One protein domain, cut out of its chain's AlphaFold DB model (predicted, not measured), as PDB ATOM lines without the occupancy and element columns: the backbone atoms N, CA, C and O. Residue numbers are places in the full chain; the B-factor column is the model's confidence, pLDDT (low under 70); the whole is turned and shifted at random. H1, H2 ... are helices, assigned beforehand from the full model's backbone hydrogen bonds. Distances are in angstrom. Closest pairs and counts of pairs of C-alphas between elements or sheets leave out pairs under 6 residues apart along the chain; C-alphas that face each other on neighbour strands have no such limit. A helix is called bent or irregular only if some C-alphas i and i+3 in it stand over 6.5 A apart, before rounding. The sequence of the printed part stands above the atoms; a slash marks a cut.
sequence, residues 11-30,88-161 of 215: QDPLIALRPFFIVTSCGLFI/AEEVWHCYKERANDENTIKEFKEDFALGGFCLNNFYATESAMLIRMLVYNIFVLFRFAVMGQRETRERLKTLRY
ATOM      1  N   GLN A  11     150.683-117.571 143.202       30.64
ATOM      2  CA  GLN A  11     151.022-117.688 141.777       30.64
ATOM      3  C   GLN A  11     150.612-116.437 140.997       30.64
ATOM      4  O   GLN A  11     151.354-115.992 140.123       30.64
ATOM      5  N   ASP A  12     149.486-115.824 141.359       32.16
ATOM      6  CA  ASP A  12     148.986-114.597 140.736       32.16
ATOM      7  C   ASP A  12     149.986-113.414 140.774       32.16
ATOM      8  O   ASP A  12     150.231-112.826 139.715       32.16
ATOM      9  N   PRO A  13     150.649-113.080 141.906       30.27
ATOM     10  CA  PRO A  13     151.646-112.004 141.931       30.27
ATOM     11  C   PRO A  13     152.919-112.338 141.137       30.27
ATOM     12  O   PRO A  13     153.510-111.452 140.519       30.27
ATOM     13  N   LEU A  14     153.332-113.611 141.090       32.84
ATOM     14  CA  LEU A  14     154.506-114.040 140.320       32.84
ATOM     15  C   LEU A  14     154.247-113.990 138.810       32.84
ATOM     16  O   LEU A  14     155.114-113.558 138.054       32.84
ATOM     17  N   ILE A  15     153.049-114.372 138.361       40.44
ATOM     18  CA  ILE A  15     152.632-114.261 136.957       40.44
ATOM     19  C   ILE A  15     152.500-112.786 136.550       40.44
ATOM     20  O   ILE A  15     152.879-112.427 135.433       40.44
ATOM     21  N   ALA A  16     152.032-111.921 137.454       38.44
ATOM     22  CA  ALA A  16     151.899-110.486 137.207       38.44
ATOM     23  C   ALA A  16     153.247-109.758 137.067       38.44
ATOM     24  O   ALA A  16     153.387-108.858 136.239       38.44
ATOM     25  N   LEU A  17     154.261-110.182 137.827       42.53
ATOM     26  CA  LEU A  17     155.609-109.609 137.785       42.53
ATOM     27  C   LEU A  17     156.510-110.222 136.704       42.53
ATOM     28  O   LEU A  17     157.595-109.713 136.454       42.53
ATOM     29  N   ARG A  18     156.097-111.281 136.007       52.78
ATOM     30  CA  ARG A  18     156.885-111.845 134.896       52.78
ATOM     31  C   ARG A  18     157.204-110.874 133.763       52.78
ATOM     32  O   ARG A  18     158.380-110.796 133.417       52.78
ATOM     33  N   PRO A  19     156.248-110.119 133.191       51.97
ATOM     34  CA  PRO A  19     156.583-109.091 132.205       51.97
ATOM     35  C   PRO A  19     157.574-108.064 132.767       51.97
ATOM     36  O   PRO A  19     158.489-107.662 132.054       51.97
ATOM     37  N   PHE A  20     157.456-107.725 134.059       47.25
ATOM     38  CA  PHE A  20     158.405-106.862 134.760       47.25
ATOM     39  C   PHE A  20     159.801-107.498 134.801       47.25
ATOM     40  O   PHE A  20     160.754-106.880 134.344       47.25
ATOM     41  N   PHE A  21     159.954-108.748 135.242       48.81
ATOM     42  CA  PHE A  21     161.257-109.423 135.267       48.81
ATOM     43  C   PHE A  21     161.842-109.664 133.874       48.81
ATOM     44  O   PHE A  21     163.046-109.520 133.711       48.81
ATOM     45  N   ILE A  22     161.043-109.985 132.856       54.84
ATOM     46  CA  ILE A  22     161.527-110.229 131.485       54.84
ATOM     47  C   ILE A  22     162.054-108.939 130.872       54.84
ATOM     48  O   ILE A  22     163.165-108.912 130.360       54.84
ATOM     49  N   VAL A  23     161.292-107.853 130.959       53.09
ATOM     50  CA  VAL A  23     161.692-106.580 130.365       53.09
ATOM     51  C   VAL A  23     162.842-105.956 131.166       53.09
ATOM     52  O   VAL A  23     163.839-105.547 130.577       53.09
ATOM     53  N   THR A  24     162.777-106.002 132.502       49.44
ATOM     54  CA  THR A  24     163.818-105.477 133.411       49.44
ATOM     55  C   THR A  24     165.118-106.269 133.366       49.44
ATOM     56  O   THR A  24     166.191-105.666 133.325       49.44
ATOM     57  N   SER A  25     165.045-107.600 133.269       48.03
ATOM     58  CA  SER A  25     166.231-108.415 133.009       48.03
ATOM     59  C   SER A  25     166.748-108.187 131.595       48.03
ATOM     60  O   SER A  25     167.925-107.914 131.469       48.03
ATOM     61  N   CYS A  26     165.933-108.174 130.535       44.22
ATOM     62  CA  CYS A  26     166.440-107.948 129.179       44.22
ATOM     63  C   CYS A  26     167.155-106.596 129.012       44.22
ATOM     64  O   CYS A  26     168.178-106.559 128.342       44.22
ATOM     65  N   GLY A  27     166.690-105.508 129.636       44.12
ATOM     66  CA  GLY A  27     167.372-104.208 129.552       44.12
ATOM     67  C   GLY A  27     168.750-104.178 130.223       44.12
ATOM     68  O   GLY A  27     169.705-103.702 129.619       44.12
ATOM     69  N   LEU A  28     168.871-104.733 131.435       37.84
ATOM     70  CA  LEU A  28     170.149-104.834 132.164       37.84
ATOM     71  C   LEU A  28     171.051-105.952 131.621       37.84
ATOM     72  O   LEU A  28     172.276-105.856 131.657       37.84
ATOM     73  N   PHE A  29     170.458-107.019 131.087       39.44
ATOM     74  CA  PHE A  29     171.193-108.092 130.439       39.44
ATOM     75  C   PHE A  29     171.714-107.655 129.079       39.44
ATOM     76  O   PHE A  29     172.789-108.099 128.747       39.44
ATOM     77  N   ILE A  30     171.085-106.780 128.289       46.47
ATOM     78  CA  ILE A  30     171.703-106.355 127.013       46.47
ATOM     79  C   ILE A  30     173.063-105.665 127.254       46.47
ATOM     80  O   ILE A  30     173.999-105.901 126.494       46.47
ATOM     81  N   ALA A  88     160.801-133.345 136.303       75.62
ATOM     82  CA  ALA A  88     160.626-133.146 134.862       75.62
ATOM     83  C   ALA A  88     159.299-132.445 134.509       75.62
ATOM     84  O   ALA A  88     159.239-131.624 133.596       75.62
ATOM     85  N   GLU A  89     158.237-132.751 135.256       77.94
ATOM     86  CA  GLU A  89     156.935-132.117 135.082       77.94
ATOM     87  C   GLU A  89     156.931-130.636 135.501       77.94
ATOM     88  O   GLU A  89     156.366-129.811 134.787       77.94
ATOM     89  N   GLU A  90     157.587-130.287 136.607       78.25
ATOM     90  CA  GLU A  90     157.697-128.906 137.101       78.25
ATOM     91  C   GLU A  90     158.498-128.048 136.120       78.25
ATOM     92  O   GLU A  90     158.024-126.997 135.695       78.25
ATOM     93  N   VAL A  91     159.630-128.570 135.634       77.94
ATOM     94  CA  VAL A  91     160.425-127.938 134.568       77.94
ATOM     95  C   VAL A  91     159.562-127.680 133.331       77.94
ATOM     96  O   VAL A  91     159.629-126.606 132.728       77.94
ATOM     97  N   TRP A  92     158.712-128.641 132.959       77.50
ATOM     98  CA  TRP A  92     157.801-128.468 131.836       77.50
ATOM     99  C   TRP A  92     156.729-127.401 132.091       77.50
ATOM    100  O   TRP A  92     156.467-126.601 131.191       77.50
ATOM    101  N   HIS A  93     156.100-127.376 133.270       77.94
ATOM    102  CA  HIS A  93     155.094-126.359 133.614       77.94
ATOM    103  C   HIS A  93     155.703-124.957 133.613       77.94
ATOM    104  O   HIS A  93     155.135-124.064 132.987       77.94
ATOM    105  N   CYS A  94     156.893-124.799 134.193       73.38
ATOM    106  CA  CYS A  94     157.650-123.550 134.170       73.38
ATOM    107  C   CYS A  94     157.944-123.092 132.733       73.38
ATOM    108  O   CYS A  94     157.703-121.940 132.380       73.38
ATOM    109  N   TYR A  95     158.415-123.996 131.867       74.38
ATOM    110  CA  TYR A  95     158.787-123.625 130.500       74.38
ATOM    111  C   TYR A  95     157.586-123.419 129.569       74.38
ATOM    112  O   TYR A  95     157.661-122.642 128.617       74.38
ATOM    113  N   LYS A  96     156.458-124.098 129.812       73.38
ATOM    114  CA  LYS A  96     155.241-123.988 128.986       73.38
ATOM    115  C   LYS A  96     154.755-122.541 128.870       73.38
ATOM    116  O   LYS A  96     154.198-122.165 127.840       73.38
ATOM    117  N   GLU A  97     154.967-121.740 129.904       68.81
ATOM    118  CA  GLU A  97     154.519-120.352 129.963       68.81
ATOM    119  C   GLU A  97     155.388-119.387 129.138       68.81
ATOM    120  O   GLU A  97     154.937-118.278 128.862       68.81
ATOM    121  N   ARG A  98     156.553-119.824 128.625       70.88
ATOM    122  CA  ARG A  98     157.440-119.028 127.749       70.88
ATOM    123  C   ARG A  98     156.747-118.502 126.491       70.88
ATOM    124  O   ARG A  98     157.114-117.460 125.961       70.88
ATOM    125  N   ALA A  99     155.727-119.207 126.000       65.00
ATOM    126  CA  ALA A  99     154.938-118.735 124.863       65.00
ATOM    127  C   ALA A  99     154.269-117.373 125.138       65.00
ATOM    128  O   ALA A  99     153.994-116.622 124.206       65.00
ATOM    129  N   ASN A 100     154.017-117.042 126.410       68.81
ATOM    130  CA  ASN A 100     153.477-115.744 126.791       68.81
ATOM    131  C   ASN A 100     154.546-114.639 126.752       68.81
ATOM    132  O   ASN A 100     154.230-113.497 126.433       68.81
ATOM    133  N   ASP A 101     155.812-114.983 126.991       75.38
ATOM    134  CA  ASP A 101     156.938-114.044 126.958       75.38
ATOM    135  C   ASP A 101     157.155-113.484 125.545       75.38
ATOM    136  O   ASP A 101     157.431-112.298 125.378       75.38
ATOM    137  N   GLU A 102     156.955-114.305 124.508       74.00
ATOM    138  CA  GLU A 102     157.010-113.844 123.115       74.00
ATOM    139  C   GLU A 102     155.942-112.777 122.832       74.00
ATOM    140  O   GLU A 102     156.207-111.800 122.129       74.00
ATOM    141  N   ASN A 103     154.747-112.920 123.414       78.12
ATOM    142  CA  ASN A 103     153.686-111.923 123.279       78.12
ATOM    143  C   ASN A 103     154.045-110.622 124.004       78.12
ATOM    144  O   ASN A 103     153.821-109.550 123.447       78.12
ATOM    145  N   THR A 104     154.645-110.714 125.193       78.94
ATOM    146  CA  THR A 104     155.168-109.564 125.949       78.94
ATOM    147  C   THR A 104     156.222-108.806 125.138       78.94
ATOM    148  O   THR A 104     156.141-107.589 124.993       78.94
ATOM    149  N   ILE A 105     157.178-109.519 124.532       79.12
ATOM    150  CA  ILE A 105     158.230-108.912 123.701       79.12
ATOM    151  C   ILE A 105     157.634-108.273 122.440       79.12
ATOM    152  O   ILE A 105     158.036-107.172 122.063       79.12
ATOM    153  N   LYS A 106     156.655-108.921 121.794       82.62
ATOM    154  CA  LYS A 106     155.941-108.344 120.643       82.62
ATOM    155  C   LYS A 106     155.178-107.079 121.021       82.62
ATOM    156  O   LYS A 106     155.288-106.089 120.306       82.62
ATOM    157  N   GLU A 107     154.461-107.080 122.145       83.19
ATOM    158  CA  GLU A 107     153.781-105.888 122.669       83.19
ATOM    159  C   GLU A 107     154.787-104.756 122.908       83.19
ATOM    160  O   GLU A 107     154.582-103.631 122.453       83.19
ATOM    161  N   PHE A 108     155.919-105.054 123.544       82.94
ATOM    162  CA  PHE A 108     156.949-104.056 123.807       82.94
ATOM    163  C   PHE A 108     157.580-103.503 122.514       82.94
ATOM    164  O   PHE A 108     157.763-102.294 122.367       82.94
ATOM    165  N   LYS A 109     157.848-104.361 121.525       83.25
ATOM    166  CA  LYS A 109     158.426-103.944 120.240       83.25
ATOM    167  C   LYS A 109     157.452-103.134 119.387       83.25
ATOM    168  O   LYS A 109     157.846-102.102 118.842       83.25
ATOM    169  N   GLU A 110     156.216-103.604 119.248       84.31
ATOM    170  CA  GLU A 110     155.226-103.047 118.322       84.31
ATOM    171  C   GLU A 110     154.419-101.897 118.926       84.31
ATOM    172  O   GLU A 110     154.176-100.904 118.241       84.31
ATOM    173  N   ASP A 111     153.979-102.012 120.180       82.44
ATOM    174  CA  ASP A 111     153.049-101.048 120.775       82.44
ATOM    175  C   ASP A 111     153.773 -99.902 121.496       82.44
ATOM    176  O   ASP A 111     153.276 -98.774 121.504       82.44
ATOM    177  N   PHE A 112     154.973-100.159 122.028       81.81
ATOM    178  CA  PHE A 112     155.867 -99.145 122.613       81.81
ATOM    179  C   PHE A 112     156.978 -98.706 121.642       81.81
ATOM    180  O   PHE A 112     157.905 -97.980 122.016       81.81
ATOM    181  N   ALA A 113     156.860 -99.119 120.374       82.31
ATOM    182  CA  ALA A 113     157.703 -98.711 119.254       82.31
ATOM    183  C   ALA A 113     159.211 -98.898 119.493       82.31
ATOM    184  O   ALA A 113     160.016 -98.113 118.985       82.31
ATOM    185  N   LEU A 114     159.616 -99.920 120.257       78.62
ATOM    186  CA  LEU A 114     161.026-100.143 120.589       78.62
ATOM    187  C   LEU A 114     161.903-100.320 119.335       78.62
ATOM    188  O   LEU A 114     163.056 -99.922 119.320       78.62
ATOM    189  N   GLY A 115     161.354-100.879 118.256       70.19
ATOM    190  CA  GLY A 115     162.094-101.045 116.999       70.19
ATOM    191  C   GLY A 115     162.218 -99.781 116.140       70.19
ATOM    192  O   GLY A 115     162.846 -99.844 115.091       70.19
ATOM    193  N   GLY A 116     161.580 -98.670 116.524       76.25
ATOM    194  CA  GLY A 116     161.398 -97.497 115.661       76.25
ATOM    195  C   GLY A 116     162.251 -96.279 116.008       76.25
ATOM    196  O   GLY A 116     161.930 -95.192 115.542       76.25
ATOM    197  N   PHE A 117     163.274 -96.404 116.860       77.25
ATOM    198  CA  PHE A 117     164.120 -95.270 117.235       77.25
ATOM    199  C   PHE A 117     165.603 -95.621 117.147       77.25
ATOM    200  O   PHE A 117     166.060 -96.587 117.746       77.25
ATOM    201  N   CYS A 118     166.344 -94.791 116.420       77.88
ATOM    202  CA  CYS A 118     167.799 -94.785 116.385       77.88
ATOM    203  C   CYS A 118     168.219 -93.323 116.519       77.88
ATOM    204  O   CYS A 118     167.883 -92.509 115.660       77.88
ATOM    205  N   LEU A 119     168.883 -92.970 117.619       84.19
ATOM    206  CA  LEU A 119     169.469 -91.642 117.790       84.19
ATOM    207  C   LEU A 119     170.927 -91.695 117.317       84.19
ATOM    208  O   LEU A 119     171.563 -92.744 117.369       84.19
ATOM    209  N   ASN A 120     171.477 -90.557 116.890       84.25
ATOM    210  CA  ASN A 120     172.856 -90.491 116.383       84.25
ATOM    211  C   ASN A 120     173.914 -90.841 117.447       84.25
ATOM    212  O   ASN A 120     175.038 -91.191 117.106       84.25
ATOM    213  N   ASN A 121     173.566 -90.734 118.734       86.69
ATOM    214  CA  ASN A 121     174.439 -91.072 119.854       86.69
ATOM    215  C   ASN A 121     173.956 -92.367 120.533       86.69
ATOM    216  O   ASN A 121     172.761 -92.532 120.809       86.69
ATOM    217  N   PHE A 122     174.902 -93.255 120.843       83.19
ATOM    218  CA  PHE A 122     174.670 -94.503 121.566       83.19
ATOM    219  C   PHE A 122     173.981 -94.271 122.918       83.19
ATOM    220  O   PHE A 122     172.913 -94.828 123.158       83.19
ATOM    221  N   TYR A 123     174.513 -93.373 123.754       84.44
ATOM    222  CA  TYR A 123     173.969 -93.107 125.094       84.44
ATOM    223  C   TYR A 123     172.570 -92.489 125.054       84.44
ATOM    224  O   TYR A 123     171.736 -92.746 125.925       84.44
ATOM    225  N   ALA A 124     172.285 -91.692 124.022       85.81
ATOM    226  CA  ALA A 124     170.954 -91.137 123.814       85.81
ATOM    227  C   ALA A 124     169.952 -92.248 123.451       85.81
ATOM    228  O   ALA A 124     168.840 -92.271 123.978       85.81
ATOM    229  N   THR A 125     170.363 -93.200 122.605       85.19
ATOM    230  CA  THR A 125     169.560 -94.384 122.254       85.19
ATOM    231  C   THR A 125     169.336 -95.282 123.471       85.19
ATOM    232  O   THR A 125     168.201 -95.663 123.743       85.19
ATOM    233  N   GLU A 126     170.370 -95.562 124.259       84.00
ATOM    234  CA  GLU A 126     170.246 -96.350 125.490       84.00
ATOM    235  C   GLU A 126     169.292 -95.687 126.495       84.00
ATOM    236  O   GLU A 126     168.356 -96.320 126.982       84.00
ATOM    237  N   SER A 127     169.444 -94.383 126.733       87.31
ATOM    238  CA  SER A 127     168.563 -93.634 127.638       87.31
ATOM    239  C   SER A 127     167.105 -93.669 127.168       87.31
ATOM    240  O   SER A 127     166.194 -93.927 127.956       87.31
ATOM    241  N   ALA A 128     166.868 -93.470 125.867       85.88
ATOM    242  CA  ALA A 128     165.532 -93.556 125.286       85.88
ATOM    243  C   ALA A 128     164.933 -94.969 125.416       85.88
ATOM    244  O   ALA A 128     163.737 -95.104 125.689       85.88
ATOM    245  N   MET A 129     165.753 -96.015 125.272       84.31
ATOM    246  CA  MET A 129     165.347 -97.402 125.498       84.31
ATOM    247  C   MET A 129     164.915 -97.630 126.947       84.31
ATOM    248  O   MET A 129     163.817 -98.137 127.182       84.31
ATOM    249  N   LEU A 130     165.736 -97.212 127.911       85.00
ATOM    250  CA  LEU A 130     165.469 -97.377 129.341       85.00
ATOM    251  C   LEU A 130     164.204 -96.630 129.781       85.00
ATOM    252  O   LEU A 130     163.383 -97.191 130.504       85.00
ATOM    253  N   ILE A 131     163.986 -95.406 129.290       87.50
ATOM    254  CA  ILE A 131     162.763 -94.642 129.580       87.50
ATOM    255  C   ILE A 131     161.528 -95.383 129.056       87.50
ATOM    256  O   ILE A 131     160.540 -95.524 129.774       87.50
ATOM    257  N   ARG A 132     161.564 -95.911 127.828       86.00
ATOM    258  CA  ARG A 132     160.437 -96.690 127.281       86.00
ATOM    259  C   ARG A 132     160.180 -97.958 128.073       86.00
ATOM    260  O   ARG A 132     159.031 -98.349 128.259       86.00
ATOM    261  N   MET A 133     161.248 -98.580 128.547       84.94
ATOM    262  CA  MET A 133     161.187 -99.758 129.387       84.94
ATOM    263  C   MET A 133     160.509 -99.471 130.730       84.94
ATOM    264  O   MET A 133     159.619-100.209 131.152       84.94
ATOM    265  N   LEU A 134     160.855 -98.343 131.351       86.12
ATOM    266  CA  LEU A 134     160.188 -97.846 132.548       86.12
ATOM    267  C   LEU A 134     158.700 -97.572 132.286       86.12
ATOM    268  O   LEU A 134     157.851 -98.009 133.058       86.12
ATOM    269  N   VAL A 135     158.369 -96.907 131.176       88.38
ATOM    270  CA  VAL A 135     156.975 -96.624 130.793       88.38
ATOM    271  C   VAL A 135     156.185 -97.918 130.562       88.38
ATOM    272  O   VAL A 135     155.034 -98.010 130.990       88.38
ATOM    273  N   TYR A 136     156.790 -98.943 129.951       86.56
ATOM    274  CA  TYR A 136     156.172-100.266 129.813       86.56
ATOM    275  C   TYR A 136     155.876-100.896 131.176       86.56
ATOM    276  O   TYR A 136     154.764-101.365 131.413       86.56
ATOM    277  N   ASN A 137     156.839-100.857 132.098       85.12
ATOM    278  CA  ASN A 137     156.671-101.396 133.446       85.12
ATOM    279  C   ASN A 137     155.555-100.673 134.218       85.12
ATOM    280  O   ASN A 137     154.712-101.328 134.831       85.12
ATOM    281  N   ILE A 138     155.496 -99.340 134.135       86.62
ATOM    282  CA  ILE A 138     154.412 -98.540 134.728       86.62
ATOM    283  C   ILE A 138     153.067 -98.915 134.101       86.62
ATOM    284  O   ILE A 138     152.074 -99.064 134.810       86.62
ATOM    285  N   PHE A 139     153.020 -99.122 132.784       86.31
ATOM    286  CA  PHE A 139     151.799 -99.536 132.100       86.31
ATOM    287  C   PHE A 139     151.326-100.930 132.531       86.31
ATOM    288  O   PHE A 139     150.136-101.138 132.761       86.31
ATOM    289  N   VAL A 140     152.241-101.888 132.674       84.12
ATOM    290  CA  VAL A 140     151.932-103.223 133.201       84.12
ATOM    291  C   VAL A 140     151.365-103.111 134.614       84.12
ATOM    292  O   VAL A 140     150.308-103.679 134.881       84.12
ATOM    293  N   LEU A 141     152.002-102.326 135.488       84.19
ATOM    294  CA  LEU A 141     151.506-102.086 136.842       84.19
ATOM    295  C   LEU A 141     150.111-101.451 136.826       84.19
ATOM    296  O   LEU A 141     149.221-101.920 137.527       84.19
ATOM    297  N   PHE A 142     149.888-100.448 135.976       85.31
ATOM    298  CA  PHE A 142     148.582 -99.819 135.790       85.31
ATOM    299  C   PHE A 142     147.507-100.837 135.367       85.31
ATOM    300  O   PHE A 142     146.407-100.839 135.918       85.31
ATOM    301  N   ARG A 143     147.826-101.761 134.450       84.81
ATOM    302  CA  ARG A 143     146.904-102.836 134.036       84.81
ATOM    303  C   ARG A 143     146.552-103.812 135.159       84.81
ATOM    304  O   ARG A 143     145.462-104.375 135.129       84.81
ATOM    305  N   PHE A 144     147.461-104.056 136.097       81.81
ATOM    306  CA  PHE A 144     147.207-104.955 137.224       81.81
ATOM    307  C   PHE A 144     146.505-104.257 138.390       81.81
ATOM    308  O   PHE A 144     145.601-104.835 138.983       81.81
ATOM    309  N   ALA A 145     146.908-103.028 138.715       82.56
ATOM    310  CA  ALA A 145     146.400-102.296 139.872       82.56
ATOM    311  C   ALA A 145     145.050-101.616 139.601       82.56
ATOM    312  O   ALA A 145     144.174-101.589 140.463       82.56
ATOM    313  N   VAL A 146     144.870-101.053 138.402       82.38
ATOM    314  CA  VAL A 146     143.695-100.232 138.077       82.38
ATOM    315  C   VAL A 146     142.675-101.002 137.248       82.38
ATOM    316  O   VAL A 146     141.471-100.860 137.475       82.38
ATOM    317  N   MET A 147     143.130-101.800 136.281       81.38
ATOM    318  CA  MET A 147     142.244-102.473 135.329       81.38
ATOM    319  C   MET A 147     141.776-103.850 135.818       81.38
ATOM    320  O   MET A 147     142.415-104.502 136.636       81.38
ATOM    321  N   GLY A 148     140.623-104.295 135.308       75.12
ATOM    322  CA  GLY A 148     140.071-105.612 135.611       75.12
ATOM    323  C   GLY A 148     140.791-106.746 134.874       75.12
ATOM    324  O   GLY A 148     141.474-106.545 133.873       75.12
ATOM    325  N   GLN A 149     140.560-107.977 135.332       70.75
ATOM    326  CA  GLN A 149     141.245-109.197 134.879       70.75
ATOM    327  C   GLN A 149     141.093-109.501 133.375       70.75
ATOM    328  O   GLN A 149     141.904-110.225 132.790       70.75
ATOM    329  N   ARG A 150     140.050-108.958 132.735       73.00
ATOM    330  CA  ARG A 150     139.812-109.088 131.292       73.00
ATOM    331  C   ARG A 150     140.695-108.124 130.504       73.00
ATOM    332  O   ARG A 150     141.298-108.523 129.513       73.00
ATOM    333  N   GLU A 151     140.779-106.884 130.963       73.88
ATOM    334  CA  GLU A 151     141.543-105.797 130.360       73.88
ATOM    335  C   GLU A 151     143.057-105.987 130.537       73.88
ATOM    336  O   GLU A 151     143.822-105.606 129.654       73.88
ATOM    337  N   THR A 152     143.501-106.666 131.602       71.19
ATOM    338  CA  THR A 152     144.920-106.995 131.827       71.19
ATOM    339  C   THR A 152     145.534-107.821 130.688       71.19
ATOM    340  O   THR A 152     146.729-107.726 130.425       71.19
ATOM    341  N   ARG A 153     144.722-108.624 129.985       73.56
ATOM    342  CA  ARG A 153     145.168-109.473 128.865       73.56
ATOM    343  C   ARG A 153     145.163-108.755 127.515       73.56
ATOM    344  O   ARG A 153     145.587-109.337 126.517       73.56
ATOM    345  N   GLU A 154     144.637-107.536 127.448       79.94
ATOM    346  CA  GLU A 154     144.521-106.796 126.196       79.94
ATOM    347  C   GLU A 154     145.803-106.015 125.884       79.94
ATOM    348  O   GLU A 154     146.478-105.491 126.775       79.94
ATOM    349  N   ARG A 155     146.124-105.926 124.586       79.31
ATOM    350  CA  ARG A 155     147.251-105.133 124.078       79.31
ATOM    351  C   ARG A 155     146.986-103.636 124.213       79.31
ATOM    352  O   ARG A 155     145.837-103.194 124.096       79.31
ATOM    353  N   LEU A 156     148.054-102.848 124.353       83.31
ATOM    354  CA  LEU A 156     147.983-101.386 124.475       83.31
ATOM    355  C   LEU A 156     147.145-100.734 123.364       83.31
ATOM    356  O   LEU A 156     146.353 -99.840 123.654       83.31
ATOM    357  N   LYS A 157     147.268-101.179 122.104       83.75
ATOM    358  CA  LYS A 157     146.466-100.639 120.983       83.75
ATOM    359  C   LYS A 157     144.959-100.752 121.223       83.75
ATOM    360  O   LYS A 157     144.222 -99.798 120.980       83.75
ATOM    361  N   THR A 158     144.507-101.896 121.732       84.88
ATOM    362  CA  THR A 158     143.092-102.141 122.036       84.88
ATOM    363  C   THR A 158     142.634-101.288 123.215       84.88
ATOM    364  O   THR A 158     141.579-100.658 123.147       84.88
ATOM    365  N   LEU A 159     143.447-101.215 124.272       85.25
ATOM    366  CA  LEU A 159     143.150-100.398 125.450       85.25
ATOM    367  C   LEU A 159     143.092 -98.905 125.109       85.25
ATOM    368  O   LEU A 159     142.201 -98.203 125.588       85.25
ATOM    369  N   ARG A 160     143.966 -98.438 124.212       85.81
ATOM    370  CA  ARG A 160     143.971 -97.059 123.716       85.81
ATOM    371  C   ARG A 160     142.633 -96.687 123.087       85.81
ATOM    372  O   ARG A 160     142.050 -95.683 123.479       85.81
ATOM    373  N   TYR A 161     142.129 -97.513 122.173       84.00
ATOM    374  CA  TYR A 161     140.838 -97.270 121.526       84.00
ATOM    375  C   TYR A 161     139.650 -97.353 122.487       84.00
ATOM    376  O   TYR A 161     138.682 -96.621 122.318       84.00
TER     377      TYR A 161
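Overview. This is residues 11 to 30 and 88 to 161 of the 215 residues of the protein "Transposase" of Candidatus Omnitrophus magneticus (UniProt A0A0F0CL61). Look for two antiparallel helices side by side, H1 and H4, with H3 crossing over them at a steep angle; H2 prolongs H3 as a free arm, and the short H5 sits near H3's last residues. The whole is a flat, X-like crossing, 48 by 36 by 18 A. The printed part has 94 residues with five named helices, H1 to H5 in order, and no named strand: all helix. It is only just compact, close to loose, with a radius of gyration of the C-alphas of 14.7 A.

Along the chain. Find C-alpha 11 at (151.022, -117.688, 141.777); from there H1, residues 11 to 30, runs 27.8 A. It has a kink of 39 degrees near residue 20 and is only just irregular: C-alphas 16 and 19 are 7.0 A apart. After the cut come H2, residues 88 to 96, and H3, residues 98 to 111, 19.8 A long. H4, residues 122 to 145, begins at (174.670, -94.503, 121.566) and runs 34.6 A. H5, residues 156 to 161, ends at (140.838, -97.270, 121.526).

Arrangement. H1 touches H4 at a shallow tilt of 3 degrees, opposite ways; their closest C-alphas, Phe 20 and Asn 137, are 5.9 A apart. With residues 19 to 23 alone, H1 touches H3 at a steep tilt of 61 degrees, closest at C-alphas Pro 19 and Thr 104, 6.4 A. H3 and H4 are close but not clearly touching, 7.1 A between their closest C-alphas, Phe 108 and Tyr 136. H3 and H5 only just touch, with 3 pairs of C-alphas within 8 A, closest at Asp 111 and Leu 156, 6.3 A. The packing is mostly crossed, only just. H2 and H3 meet only through their link; H4 and H5 are near each other. Every O i to N i+4 pair is within hydrogen-bond range in H2, H4 and H5, against 14 of 16 in H1 and 9 of 10 in H3.

Size, cuts and confidence. The C-alphas of Glu 89 and Asn 120, the two farthest apart, are 48.3 A apart. Residues 31 to 87 are not printed, and C-alphas 30 and 88 are 30.0 A apart across the cut. Residues 88 to 96 and 145 to 150 stand free. Of the links printed whole, none is long. The pLDDT is under 70 at residues 11 to 30, 97 and 99 to 100.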